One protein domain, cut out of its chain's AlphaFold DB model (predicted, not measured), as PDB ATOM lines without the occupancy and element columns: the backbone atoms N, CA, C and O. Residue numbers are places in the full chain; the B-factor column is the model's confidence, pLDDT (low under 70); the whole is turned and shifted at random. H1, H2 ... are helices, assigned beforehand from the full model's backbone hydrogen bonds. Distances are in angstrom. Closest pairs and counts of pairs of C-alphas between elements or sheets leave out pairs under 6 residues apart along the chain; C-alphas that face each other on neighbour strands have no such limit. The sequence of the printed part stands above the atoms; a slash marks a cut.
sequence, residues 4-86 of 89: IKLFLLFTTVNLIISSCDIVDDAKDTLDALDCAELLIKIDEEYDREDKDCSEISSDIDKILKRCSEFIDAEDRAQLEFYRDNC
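What this domain is: This is residues 4 to 86 of the 89 residues of an uncharacterized protein of Flavobacteriaceae bacterium MAR_2009_75 (UniProt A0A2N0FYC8). One long helix, H2, makes much of the length of this model: its residues 35 to 46 pack on H3, and H3 packs on H4, which gives a compact head of helices folded back and forth. The other end of H2, residues 20 to 27, sticks out of this head as an arm, and the arm goes on through residues 14 to 19 to H1 at the far tip. The printed part has 83 residues with four named helices, H1, H2, H3 and H4 in chain order, and no named strand; the class is all helix. The whole is extended, with a radius of gyration of the C-alphas of 20.5 A, and it spans 70 by 24 by 16 A, a rod in outline with the free arm making much of its length.

How they stand to each other: H2, residues 20 to 47, H3, residues 53 to 66, and H4, residues 73 to 85, form an up and down bundle, in which each helix runs against the one before it in the chain. H2 touches H3 with residues 35 to 46 alone, and their closest C-alphas, those of Ile 42 and Ile 56, are 6.8 A apart. These two helices form a hairpin, running opposite ways at a shallow tilt of 19 degrees. H3 and H4 form a second hairpin, opposite ways at a shallow tilt of 24 degrees; they touch, with the C-alphas of Ser 57 and Arg 83 the closest at 5.4 A. H2 and H4 are close but not clearly touching, with the closest C-alphas, those of Tyr 46 and Tyr 82, 7.0 A apart. They run the same way at a tilt of 36 degrees, only just steep. H1, residues 4 to 13, is apart from H2, H3 and H4. In H2, H3 and H4 every O i to N i+4 pair is within hydrogen-bond range; in H1 it is 0 of 6, beside 1 of 7 O i to N i+3 pairs.

Where its parts are: H2 is 41.0 A long from its first C-alpha, Cys 20 at (13.878, -29.719, 4.110), to its last, Asp 47 at (42.963, -57.262, -4.786). H3 measures 19.7 A from Cys 53 to Arg 66, and H4 18.1 A from Ala 73 to Asn 85, whose C-alpha is at (35.801, -63.530, -11.657). H1 measures 15.9 A from Ile 4, with its C-alpha at (13.348, -5.407, 20.166), to Val 13.

The domain as a whole: The C-alphas of Ile 4 and Asn 85, the two farthest apart, are 70.0 A apart. Residues 4 to 27 stand free, and the body without them spans 34 by 18 by 16 A. The printed part has no cut; the link from H2 to H3 is tight, and those from H1 to H2 and from H3 to H4 are short. The mean pLDDT of the printed part is 84.0, and residues 4 to 22 are under 70.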
ATOM      1  N   ILE A   4      13.348  -5.089  21.610       56.31
ATOM      2  CA  ILE A   4      13.348  -5.407  20.166       56.31
ATOM      3  C   ILE A   4      14.503  -6.358  19.801       56.31
ATOM      4  O   ILE A   4      14.360  -7.198  18.920       56.31
ATOM      5  N   LYS A   5      15.633  -6.292  20.523       51.59
ATOM      6  CA  LYS A   5      16.805  -7.143  20.246       51.59
ATOM      7  C   LYS A   5      16.568  -8.627  20.550       51.59
ATOM      8  O   LYS A   5      17.171  -9.468  19.900       51.59
ATOM      9  N   LEU A   6      15.682  -8.944  21.497       51.78
ATOM     10  CA  LEU A   6      15.358 -10.329  21.854       51.78
ATOM     11  C   LEU A   6      14.446 -10.995  20.809       51.78
ATOM     12  O   LEU A   6      14.530 -12.198  20.591       51.78
ATOM     13  N   PHE A   7      13.623 -10.205  20.113       51.84
ATOM     14  CA  PHE A   7      12.703 -10.700  19.085       51.84
ATOM     15  C   PHE A   7      13.422 -11.072  17.772       51.84
ATOM     16  O   PHE A   7      13.007 -11.985  17.060       51.84
ATOM     17  N   LEU A   8      14.546 -10.408  17.480       52.94
ATOM     18  CA  LEU A   8      15.379 -10.692  16.303       52.94
ATOM     19  C   LEU A   8      16.210 -11.980  16.429       52.94
ATOM     20  O   LEU A   8      16.570 -12.561  15.413       52.94
ATOM     21  N   LEU A   9      16.484 -12.458  17.648       52.19
ATOM     22  CA  LEU A   9      17.223 -13.712  17.856       52.19
ATOM     23  C   LEU A   9      16.330 -14.952  17.663       52.19
ATOM     24  O   LEU A   9      16.802 -16.002  17.246       52.19
ATOM     25  N   PHE A  10      15.028 -14.829  17.932       51.22
ATOM     26  CA  PHE A  10      14.071 -15.927  17.750       51.22
ATOM     27  C   PHE A  10      13.631 -16.115  16.291       51.22
ATOM     28  O   PHE A  10      13.160 -17.188  15.923       51.22
ATOM     29  N   THR A  11      13.790 -15.096  15.446       52.75
ATOM     30  CA  THR A  11      13.387 -15.150  14.031       52.75
ATOM     31  C   THR A  11      14.454 -15.763  13.121       52.75
ATOM     32  O   THR A  11      14.096 -16.327  12.093       52.75
ATOM     33  N   THR A  12      15.735 -15.762  13.509       53.09
ATOM     34  CA  THR A  12      16.798 -16.443  12.744       53.09
ATOM     35  C   THR A  12      16.828 -17.956  12.968       53.09
ATOM     36  O   THR A  12      17.192 -18.692  12.059       53.09
ATOM     37  N   VAL A  13      16.394 -18.445  14.136       53.53
ATOM     38  CA  VAL A  13      16.343 -19.892  14.435       53.53
ATOM     39  C   VAL A  13      15.146 -20.576  13.762       53.53
ATOM     40  O   VAL A  13      15.248 -21.723  13.341       53.53
ATOM     41  N   ASN A  14      14.028 -19.865  13.571       47.19
ATOM     42  CA  ASN A  14      12.848 -20.411  12.883       47.19
ATOM     43  C   ASN A  14      13.012 -20.523  11.353       47.19
ATOM     44  O   ASN A  14      12.216 -21.198  10.707       47.19
ATOM     45  N   LEU A  15      14.051 -19.911  10.776       51.22
ATOM     46  CA  LEU A  15      14.367 -20.027   9.346       51.22
ATOM     47  C   LEU A  15      15.137 -21.315   9.001       51.22
ATOM     48  O   LEU A  15      15.200 -21.680   7.835       51.22
ATOM     49  N   ILE A  16      15.662 -22.030  10.005       53.34
ATOM     50  CA  ILE A  16      16.370 -23.318   9.843       53.34
ATOM     51  C   ILE A  16      15.377 -24.495   9.753       53.34
ATOM     52  O   ILE A  16      15.712 -25.582   9.301       53.34
ATOM     53  N   ILE A  17      14.120 -24.280  10.152       50.50
ATOM     54  CA  ILE A  17      13.070 -25.313  10.160       50.50
ATOM     55  C   ILE A  17      12.270 -25.336   8.842       50.50
ATOM     56  O   ILE A  17      11.359 -26.141   8.689       50.50
ATOM     57  N   SER A  18      12.584 -24.438   7.898       49.88
ATOM     58  CA  SER A  18      11.919 -24.338   6.584       49.88
ATOM     59  C   SER A  18      12.741 -24.939   5.438       49.88
ATOM     60  O   SER A  18      12.378 -24.775   4.280       49.88
ATOM     61  N   SER A  19      13.852 -25.607   5.744       53.16
ATOM     62  CA  SER A  19      14.834 -26.077   4.766       53.16
ATOM     63  C   SER A  19      14.945 -27.603   4.754       53.16
ATOM     64  O   SER A  19      16.024 -28.138   5.000       53.16
ATOM     65  N   CYS A  20      13.833 -28.295   4.481       52.34
ATOM     66  CA  CYS A  20      13.878 -29.719   4.110       52.34
ATOM     67  C   CYS A  20      14.878 -29.948   2.970       52.34
ATOM     68  O   CYS A  20      15.704 -30.842   3.082       52.34
ATOM     69  N   ASP A  21      14.909 -29.045   1.986       60.59
ATOM     70  CA  ASP A  21      15.821 -29.123   0.841       60.59
ATOM     71  C   ASP A  21      17.309 -29.174   1.250       60.59
ATOM     72  O   ASP A  21      18.079 -29.931   0.680       60.59
ATOM     73  N   ILE A  22      17.725 -28.444   2.296       62.69
ATOM     74  CA  ILE A  22      19.125 -28.472   2.773       62.69
ATOM     75  C   ILE A  22      19.452 -29.799   3.472       62.69
ATOM     76  O   ILE A  22      20.597 -30.246   3.459       62.69
ATOM     77  N   VAL A  23      18.463 -30.412   4.128       70.12
ATOM     78  CA  VAL A  23      18.637 -31.707   4.796       70.12
ATOM     79  C   VAL A  23      18.726 -32.826   3.764       70.12
ATOM     80  O   VAL A  23      19.563 -33.711   3.928       70.12
ATOM     81  N   ASP A  24      17.917 -32.759   2.708       73.19
ATOM     82  CA  ASP A  24      17.939 -33.724   1.610       73.19
ATOM     83  C   ASP A  24      19.253 -33.612   0.811       73.19
ATOM     84  O   ASP A  24      19.959 -34.607   0.682       73.19
ATOM     85  N   ASP A  25      19.690 -32.401   0.440       73.69
ATOM     86  CA  ASP A  25      20.983 -32.182  -0.239       73.69
ATOM     87  C   ASP A  25      22.185 -32.676   0.599       73.69
ATOM     88  O   ASP A  25      23.158 -33.241   0.082       73.69
ATOM     89  N   ALA A  26      22.140 -32.462   1.921       79.75
ATOM     90  CA  ALA A  26      23.178 -32.940   2.830       79.75
ATOM     91  C   ALA A  26      23.170 -34.467   2.951       79.75
ATOM     92  O   ALA A  26      24.235 -35.075   3.051       79.75
ATOM     93  N   LYS A  27      21.987 -35.087   2.938       85.88
ATOM     94  CA  LYS A  27      21.844 -36.538   2.968       85.88
ATOM     95  C   LYS A  27      22.376 -37.167   1.683       85.88
ATOM     96  O   LYS A  27      23.195 -38.071   1.784       85.88
ATOM     97  N   ASP A  28      21.991 -36.661   0.516       86.56
ATOM     98  CA  ASP A  28      22.439 -37.201  -0.773       86.56
ATOM     99  C   ASP A  28      23.964 -37.096  -0.918       86.56
ATOM    100  O   ASP A  28      24.618 -38.010  -1.413       86.56
ATOM    101  N   THR A  29      24.562 -36.014  -0.405       88.62
ATOM    102  CA  THR A  29      26.027 -35.866  -0.347       88.62
ATOM    103  C   THR A  29      26.683 -36.933   0.539       88.62
ATOM    104  O   THR A  29      27.745 -37.449   0.194       88.62
ATOM    105  N   LEU A  30      26.081 -37.251   1.689       90.62
ATOM    106  CA  LEU A  30      26.588 -38.289   2.589       90.62
ATOM    107  C   LEU A  30      26.402 -39.689   1.997       90.62
ATOM    108  O   LEU A  30      27.328 -40.488   2.057       90.62
ATOM    109  N   ASP A  31      25.252 -39.968   1.386       92.25
ATOM    110  CA  ASP A  31      24.988 -41.250   0.731       92.25
ATOM    111  C   ASP A  31      25.941 -41.468  -0.462       92.25
ATOM    112  O   ASP A  31      26.493 -42.559  -0.611       92.25
ATOM    113  N   ALA A  32      26.240 -40.423  -1.244       91.50
ATOM    114  CA  ALA A  32      27.254 -40.478  -2.298       91.50
ATOM    115  C   ALA A  32      28.662 -40.771  -1.746       91.50
ATOM    116  O   ALA A  32      29.400 -41.570  -2.326       91.50
ATOM    117  N   LEU A  33      29.035 -40.152  -0.619       93.62
ATOM    118  CA  LEU A  33      30.325 -40.390   0.033       93.62
ATOM    119  C   LEU A  33      30.439 -41.824   0.565       93.62
ATOM    120  O   LEU A  33      31.439 -42.489   0.302       93.62
ATOM    121  N   ASP A  34      29.406 -42.309   1.256       94.75
ATOM    122  CA  ASP A  34      29.324 -43.688   1.746       94.75
ATOM    123  C   ASP A  34      29.461 -44.688   0.585       94.75
ATOM    124  O   ASP A  34      30.135 -45.711   0.704       94.75
ATOM    125  N   CYS A  35      28.833 -44.400  -0.556       95.25
ATOM    126  CA  CYS A  35      28.922 -45.245  -1.741       95.25
ATOM    127  C   CYS A  35      30.319 -45.247  -2.367       95.25
ATOM    128  O   CYS A  35      30.803 -46.314  -2.746       95.25
ATOM    129  N   ALA A  36      30.995 -44.099  -2.420       94.12
ATOM    130  CA  ALA A  36      32.382 -44.028  -2.874       94.12
ATOM    131  C   ALA A  36      33.327 -44.824  -1.955       94.12
ATOM    132  O   ALA A  36      34.212 -45.524  -2.440       94.12
ATOM    133  N   GLU A  37      33.119 -44.769  -0.635       96.12
ATOM    134  CA  GLU A  37      33.898 -45.563   0.324       96.12
ATOM    135  C   GLU A  37      33.691 -47.069   0.113       96.12
ATOM    136  O   GLU A  37      34.656 -47.831   0.117       96.12
ATOM    137  N   LEU A  38      32.452 -47.505  -0.140       95.69
ATOM    138  CA  LEU A  38      32.162 -48.910  -0.437       95.69
ATOM    139  C   LEU A  38      32.804 -49.384  -1.749       95.69
ATOM    140  O   LEU A  38      33.281 -50.516  -1.801       95.69
ATOM    141  N   LEU A  39      32.843 -48.535  -2.782       96.19
ATOM    142  CA  LEU A  39      33.529 -48.840  -4.043       96.19
ATOM    143  C   LEU A  39      35.043 -48.995  -3.851       96.19
ATOM    144  O   LEU A  39      35.638 -49.920  -4.393       96.19
ATOM    145  N   ILE A  40      35.666 -48.134  -3.047       95.62
ATOM    146  CA  ILE A  40      37.096 -48.260  -2.726       95.62
ATOM    147  C   ILE A  40      37.347 -49.541  -1.926       95.62
ATOM    148  O   ILE A  40      38.260 -50.299  -2.235       95.62
ATOM    149  N   LYS A  41      36.510 -49.818  -0.922       96.06
ATOM    150  CA  LYS A  41      36.656 -51.002  -0.068       96.06
ATOM    151  C   LYS A  41      36.572 -52.302  -0.869       96.06
ATOM    152  O   LYS A  41      37.373 -53.199  -0.630       96.06
ATOM    153  N   ILE A  42      35.619 -52.413  -1.799       96.44
ATOM    154  CA  ILE A  42      35.452 -53.641  -2.588       96.44
ATOM    155  C   ILE A  42      36.603 -53.849  -3.579       96.44
ATOM    156  O   ILE A  42      36.997 -54.988  -3.814       96.44
ATOM    157  N   ASP A  43      37.166 -52.764  -4.118       96.00
ATOM    158  CA  ASP A  43      38.368 -52.792  -4.958       96.00
ATOM    159  C   ASP A  43      39.571 -53.333  -4.172       96.00
ATOM    160  O   ASP A  43      40.203 -54.312  -4.570       96.00
ATOM    161  N   GLU A  44      39.805 -52.778  -2.980       96.19
ATOM    162  CA  GLU A  44      40.862 -53.235  -2.078       96.19
ATOM    163  C   GLU A  44      40.666 -54.697  -1.652       96.19
ATOM    164  O   GLU A  44      41.630 -55.458  -1.613       96.19
ATOM    165  N   GLU A  45      39.436 -55.113  -1.337       95.50
ATOM    166  CA  GLU A  45      39.128 -56.494  -0.953       95.50
ATOM    167  C   GLU A  45      39.339 -57.477  -2.104       95.50
ATOM    168  O   GLU A  45      39.886 -58.558  -1.882       95.50
ATOM    169  N   TYR A  46      38.972 -57.108  -3.332       94.88
ATOM    170  CA  TYR A  46      39.179 -57.951  -4.508       94.88
ATOM    171  C   TYR A  46      40.664 -58.153  -4.849       94.88
ATOM    172  O   TYR A  46      41.042 -59.214  -5.360       94.88
ATOM    173  N   ASP A  47      41.520 -57.184  -4.535       94.44
ATOM    174  CA  ASP A  47      42.963 -57.262  -4.786       94.44
ATOM    175  C   ASP A  47      43.745 -58.031  -3.706       94.44
ATOM    176  O   ASP A  47      44.927 -58.344  -3.889       94.44
ATOM    177  N   ARG A  48      43.109 -58.390  -2.585       94.31
ATOM    178  CA  ARG A  48      43.760 -59.171  -1.525       94.31
ATOM    179  C   ARG A  48      44.019 -60.618  -1.941       94.31
ATOM    180  O   ARG A  48      43.186 -61.275  -2.559       94.31
ATOM    181  N   GLU A  49      45.169 -61.145  -1.516       89.62
ATOM    182  CA  GLU A  49      45.540 -62.554  -1.726       89.62
ATOM    183  C   GLU A  49      44.618 -63.527  -0.973       89.62
ATOM    184  O   GLU A  49      44.403 -64.645  -1.430       89.62
ATOM    185  N   ASP A  50      44.086 -63.105   0.177       91.38
ATOM    186  CA  ASP A  50      43.243 -63.893   1.084       91.38
ATOM    187  C   ASP A  50      41.758 -63.508   1.012       91.38
ATOM    188  O   ASP A  50      41.031 -63.655   1.994       91.38
ATOM    189  N   LYS A  51      41.322 -62.959  -0.124       93.31
ATOM    190  CA  LYS A  51      39.946 -62.501  -0.311       93.31
ATOM    191  C   LYS A  51      38.924 -63.628  -0.159       93.31
ATOM    192  O   LYS A  51      39.162 -64.751  -0.592       93.31
ATOM    193  N   ASP A  52      37.775 -63.281   0.412       94.75
ATOM    194  CA  ASP A  52      36.601 -64.148   0.501       94.75
ATOM    195  C   ASP A  52      35.615 -63.741  -0.602       94.75
ATOM    196  O   ASP A  52      34.985 -62.679  -0.547       94.75
ATOM    197  N   CYS A  53      35.504 -64.562  -1.644       95.31
ATOM    198  CA  CYS A  53      34.661 -64.263  -2.797       95.31
ATOM    199  C   CYS A  53      33.165 -64.333  -2.471       95.31
ATOM    200  O   CYS A  53      32.358 -63.675  -3.142       95.31
ATOM    201  N   SER A  54      32.782 -65.072  -1.427       94.38
ATOM    202  CA  SER A  54      31.414 -65.086  -0.914       94.38
ATOM    203  C   SER A  54      31.049 -63.756  -0.240       94.38
ATOM    204  O   SER A  54      29.956 -63.227  -0.479       94.38
ATOM    205  N   GLU A  55      31.978 -63.171   0.524       94.75
ATOM    206  CA  GLU A  55      31.824 -61.846   1.132       94.75
ATOM    207  C   GLU A  55      31.788 -60.758   0.055       94.75
ATOM    208  O   GLU A  55      30.830 -59.981   0.013       94.75
ATOM    209  N   ILE A  56      32.742 -60.783  -0.884       96.06
ATOM    210  CA  ILE A  56      32.812 -59.845  -2.017       96.06
ATOM    211  C   ILE A  56      31.513 -59.863  -2.827       96.06
ATOM    212  O   ILE A  56      30.941 -58.811  -3.105       96.06
ATOM    213  N   SER A  57      30.994 -61.043  -3.171       95.38
ATOM    214  CA  SER A  57      29.741 -61.154  -3.932       95.38
ATOM    215  C   SER A  57      28.550 -60.565  -3.169       95.38
ATOM    216  O   SER A  57      27.728 -59.850  -3.745       95.38
ATOM    217  N   SER A  58      28.471 -60.824  -1.860       95.19
ATOM    218  CA  SER A  58      27.446 -60.245  -0.987       95.19
ATOM    219  C   SER A  58      27.552 -58.717  -0.923       95.19
ATOM    220  O   SER A  58      26.534 -58.020  -0.940       95.19
ATOM    221  N   ASP A  59      28.765 -58.182  -0.830       96.06
ATOM    222  CA  ASP A  59      28.997 -56.744  -0.728       96.06
ATOM    223  C   ASP A  59      28.735 -56.027  -2.056       96.06
ATOM    224  O   ASP A  59      28.077 -54.983  -2.054       96.06
ATOM    225  N   ILE A  60      29.076 -56.639  -3.192       96.94
ATOM    226  CA  ILE A  60      28.679 -56.164  -4.527       96.94
ATOM    227  C   ILE A  60      27.153 -56.048  -4.636       96.94
ATOM    228  O   ILE A  60      26.643 -55.013  -5.071       96.94
ATOM    229  N   ASP A  61      26.398 -57.056  -4.192       95.56
ATOM    230  CA  ASP A  61      24.929 -57.008  -4.222       95.56
ATOM    231  C   ASP A  61      24.364 -55.878  -3.342       95.56
ATOM    232  O   ASP A  61      23.363 -55.241  -3.697       95.56
ATOM    233  N   LYS A  62      25.007 -55.579  -2.204       94.62
ATOM    234  CA  LYS A  62      24.636 -54.432  -1.359       94.62
ATOM    235  C   LYS A  62      24.927 -53.109  -2.061       94.62
ATOM    236  O   LYS A  62      24.057 -52.236  -2.038       94.62
ATOM    237  N   ILE A  63      26.091 -52.966  -2.697       95.88
ATOM    238  CA  ILE A  63      26.486 -51.754  -3.433       95.88
ATOM    239  C   ILE A  63      25.515 -51.507  -4.587       95.88
ATOM    240  O   ILE A  63      24.909 -50.441  -4.659       95.88
ATOM    241  N   LEU A  64      25.260 -52.512  -5.428       95.19
ATOM    242  CA  LEU A  64      24.349 -52.386  -6.571       95.19
ATOM    243  C   LEU A  64      22.910 -52.044  -6.159       95.19
ATOM    244  O   LEU A  64      22.167 -51.471  -6.956       95.19
ATOM    245  N   LYS A  65      22.506 -52.392  -4.933       93.94
ATOM    246  CA  LYS A  65      21.178 -52.082  -4.392       93.94
ATOM    247  C   LYS A  65      21.102 -50.717  -3.707       93.94
ATOM    248  O   LYS A  65      20.072 -50.060  -3.826       93.94
ATOM    249  N   ARG A  66      22.126 -50.326  -2.941       94.00
ATOM    250  CA  ARG A  66      22.135 -49.082  -2.148       94.00
ATOM    251  C   ARG A  66      22.635 -47.884  -2.953       94.00
ATOM    252  O   ARG A  66      22.132 -46.791  -2.757       94.00
ATOM    253  N   CYS A  67      23.593 -48.100  -3.848       95.56
ATOM    254  CA  CYS A  67      24.357 -47.049  -4.511       95.56
ATOM    255  C   CYS A  67      23.998 -46.865  -5.987       95.56
ATOM    256  O   CYS A  67      24.675 -46.126  -6.689       95.56
ATOM    257  N   SER A  68      22.933 -47.508  -6.482       92.62
ATOM    258  CA  SER A  68      22.583 -47.511  -7.912       92.62
ATOM    259  C   SER A  68      22.401 -46.129  -8.539       92.62
ATOM    260  O   SER A  68      22.502 -46.007  -9.753       92.62
ATOM    261  N   GLU A  69      22.067 -45.116  -7.737       93.12
ATOM    262  CA  GLU A  69      21.896 -43.729  -8.190       93.12
ATOM    263  C   GLU A  69      23.194 -42.904  -8.161       93.12
ATOM    264  O   GLU A  69      23.245 -41.836  -8.764       93.12
ATOM    265  N   PHE A  70      24.238 -43.415  -7.501       93.31
ATOM    266  CA  PHE A  70      25.522 -42.739  -7.284       93.31
ATOM    267  C   PHE A  70      26.689 -43.362  -8.055       93.31
ATOM    268  O   PHE A  70      27.756 -42.758  -8.106       93.31
ATOM    269  N   ILE A  71      26.498 -44.546  -8.637       93.06
ATOM    270  CA  ILE A  71      27.514 -45.253  -9.425       93.06
ATOM    271  C   ILE A  71      27.188 -45.172 -10.911       93.06
ATOM    272  O   ILE A  71      26.015 -45.176 -11.303       93.06
ATOM    273  N   ASP A  72      28.217 -45.120 -11.747       94.38
ATOM    274  CA  ASP A  72      28.038 -45.053 -13.191       94.38
ATOM    275  C   ASP A  72      28.090 -46.438 -13.869       94.38
ATOM    276  O   ASP A  72      28.030 -47.501 -13.240       94.38
ATOM    277  N   ALA A  73      28.087 -46.438 -15.203       95.56
ATOM    278  CA  ALA A  73      28.119 -47.671 -15.980       95.56
ATOM    279  C   ALA A  73      29.478 -48.390 -15.907       95.56
ATOM    280  O   ALA A  73      29.510 -49.609 -16.073       95.56
ATOM    281  N   GLU A  74      30.569 -47.653 -15.693       95.38
ATOM    282  CA  GLU A  74      31.914 -48.205 -15.536       95.38
ATOM    283  C   GLU A  74      32.036 -48.890 -14.175       95.38
ATOM    284  O   GLU A  74      32.370 -50.076 -14.138       95.38
ATOM    285  N   ASP A  75      31.617 -48.217 -13.099       96.38
ATOM    286  CA  ASP A  75      31.556 -48.793 -11.751       96.38
ATOM    287  C   ASP A  75      30.741 -50.093 -11.748       96.38
ATOM    288  O   ASP A  75      31.162 -51.132 -11.235       96.38
ATOM    289  N   ARG A  76      29.559 -50.070 -12.379       96.25
ATOM    290  CA  ARG A  76      28.698 -51.253 -12.485       96.25
ATOM    291  C   ARG A  76      29.378 -52.383 -13.257       96.25
ATOM    292  O   ARG A  76      29.284 -53.532 -12.830       96.25
ATOM    293  N   ALA A  77      30.037 -52.082 -14.376       96.75
ATOM    294  CA  ALA A  77      30.740 -53.092 -15.162       96.75
ATOM    295  C   ALA A  77      31.910 -53.705 -14.379       96.75
ATOM    296  O   ALA A  77      32.142 -54.911 -14.472       96.75
ATOM    297  N   GLN A  78      32.613 -52.902 -13.580       96.75
ATOM    298  CA  GLN A  78      33.698 -53.362 -12.721       96.75
ATOM    299  C   GLN A  78      33.186 -54.272 -11.596       96.75
ATOM    300  O   GLN A  78      33.718 -55.362 -11.401       96.75
ATOM    301  N   LEU A  79      32.097 -53.890 -10.924       97.19
ATOM    302  CA  LEU A  79      31.444 -54.727  -9.911       97.19
ATOM    303  C   LEU A  79      30.947 -56.059 -10.495       97.19
ATOM    304  O   LEU A  79      31.104 -57.113  -9.879       97.19
ATOM    305  N   GLU A  80      30.357 -56.035 -11.693       95.38
ATOM    306  CA  GLU A  80      29.943 -57.253 -12.397       95.38
ATOM    307  C   GLU A  80      31.158 -58.122 -12.758       95.38
ATOM    308  O   GLU A  80      31.125 -59.332 -12.542       95.38
ATOM    309  N   PHE A  81      32.265 -57.513 -13.197       95.88
ATOM    310  CA  PHE A  81      33.521 -58.221 -13.437       95.88
ATOM    311  C   PHE A  81      34.071 -58.882 -12.163       95.88
ATOM    312  O   PHE A  81      34.443 -60.054 -12.219       95.88
ATOM    313  N   TYR A  82      34.088 -58.184 -11.021       96.25
ATOM    314  CA  TYR A  82      34.535 -58.746  -9.740       96.25
ATOM    315  C   TYR A  82      33.695 -59.942  -9.324       96.25
ATOM    316  O   TYR A  82      34.247 -60.998  -9.017       96.25
ATOM    317  N   ARG A  83      32.368 -59.818  -9.389       94.62
ATOM    318  CA  ARG A  83      31.454 -60.917  -9.064       94.62
ATOM    319  C   ARG A  83      31.669 -62.131  -9.968       94.62
ATOM    320  O   ARG A  83      31.639 -63.258  -9.490       94.62
ATOM    321  N   ASP A  84      31.889 -61.907 -11.260       94.75
ATOM    322  CA  ASP A  84      32.002 -62.989 -12.240       94.75
ATOM    323  C   ASP A  84      33.385 -63.676 -12.227       94.75
ATOM    324  O   ASP A  84      33.519 -64.783 -12.752       94.75
ATOM    325  N   ASN A  85      34.413 -63.042 -11.643       94.19
ATOM    326  CA  ASN A  85      35.801 -63.530 -11.657       94.19
ATOM    327  C   ASN A  85      36.389 -63.808 -10.263       94.19
ATOM    328  O   ASN A  85      37.559 -64.184 -10.162       94.19
ATOM    329  N   CYS A  86      35.603 -63.667  -9.197       92.88
ATOM    330  CA  CYS A  86      35.985 -64.117  -7.863       92.88
ATOM    331  C   CYS A  86      35.438 -65.534  -7.615       92.88
ATOM    332  O   CYS A  86      34.227 -65.737  -7.620       92.88
TER     333      CYS A  86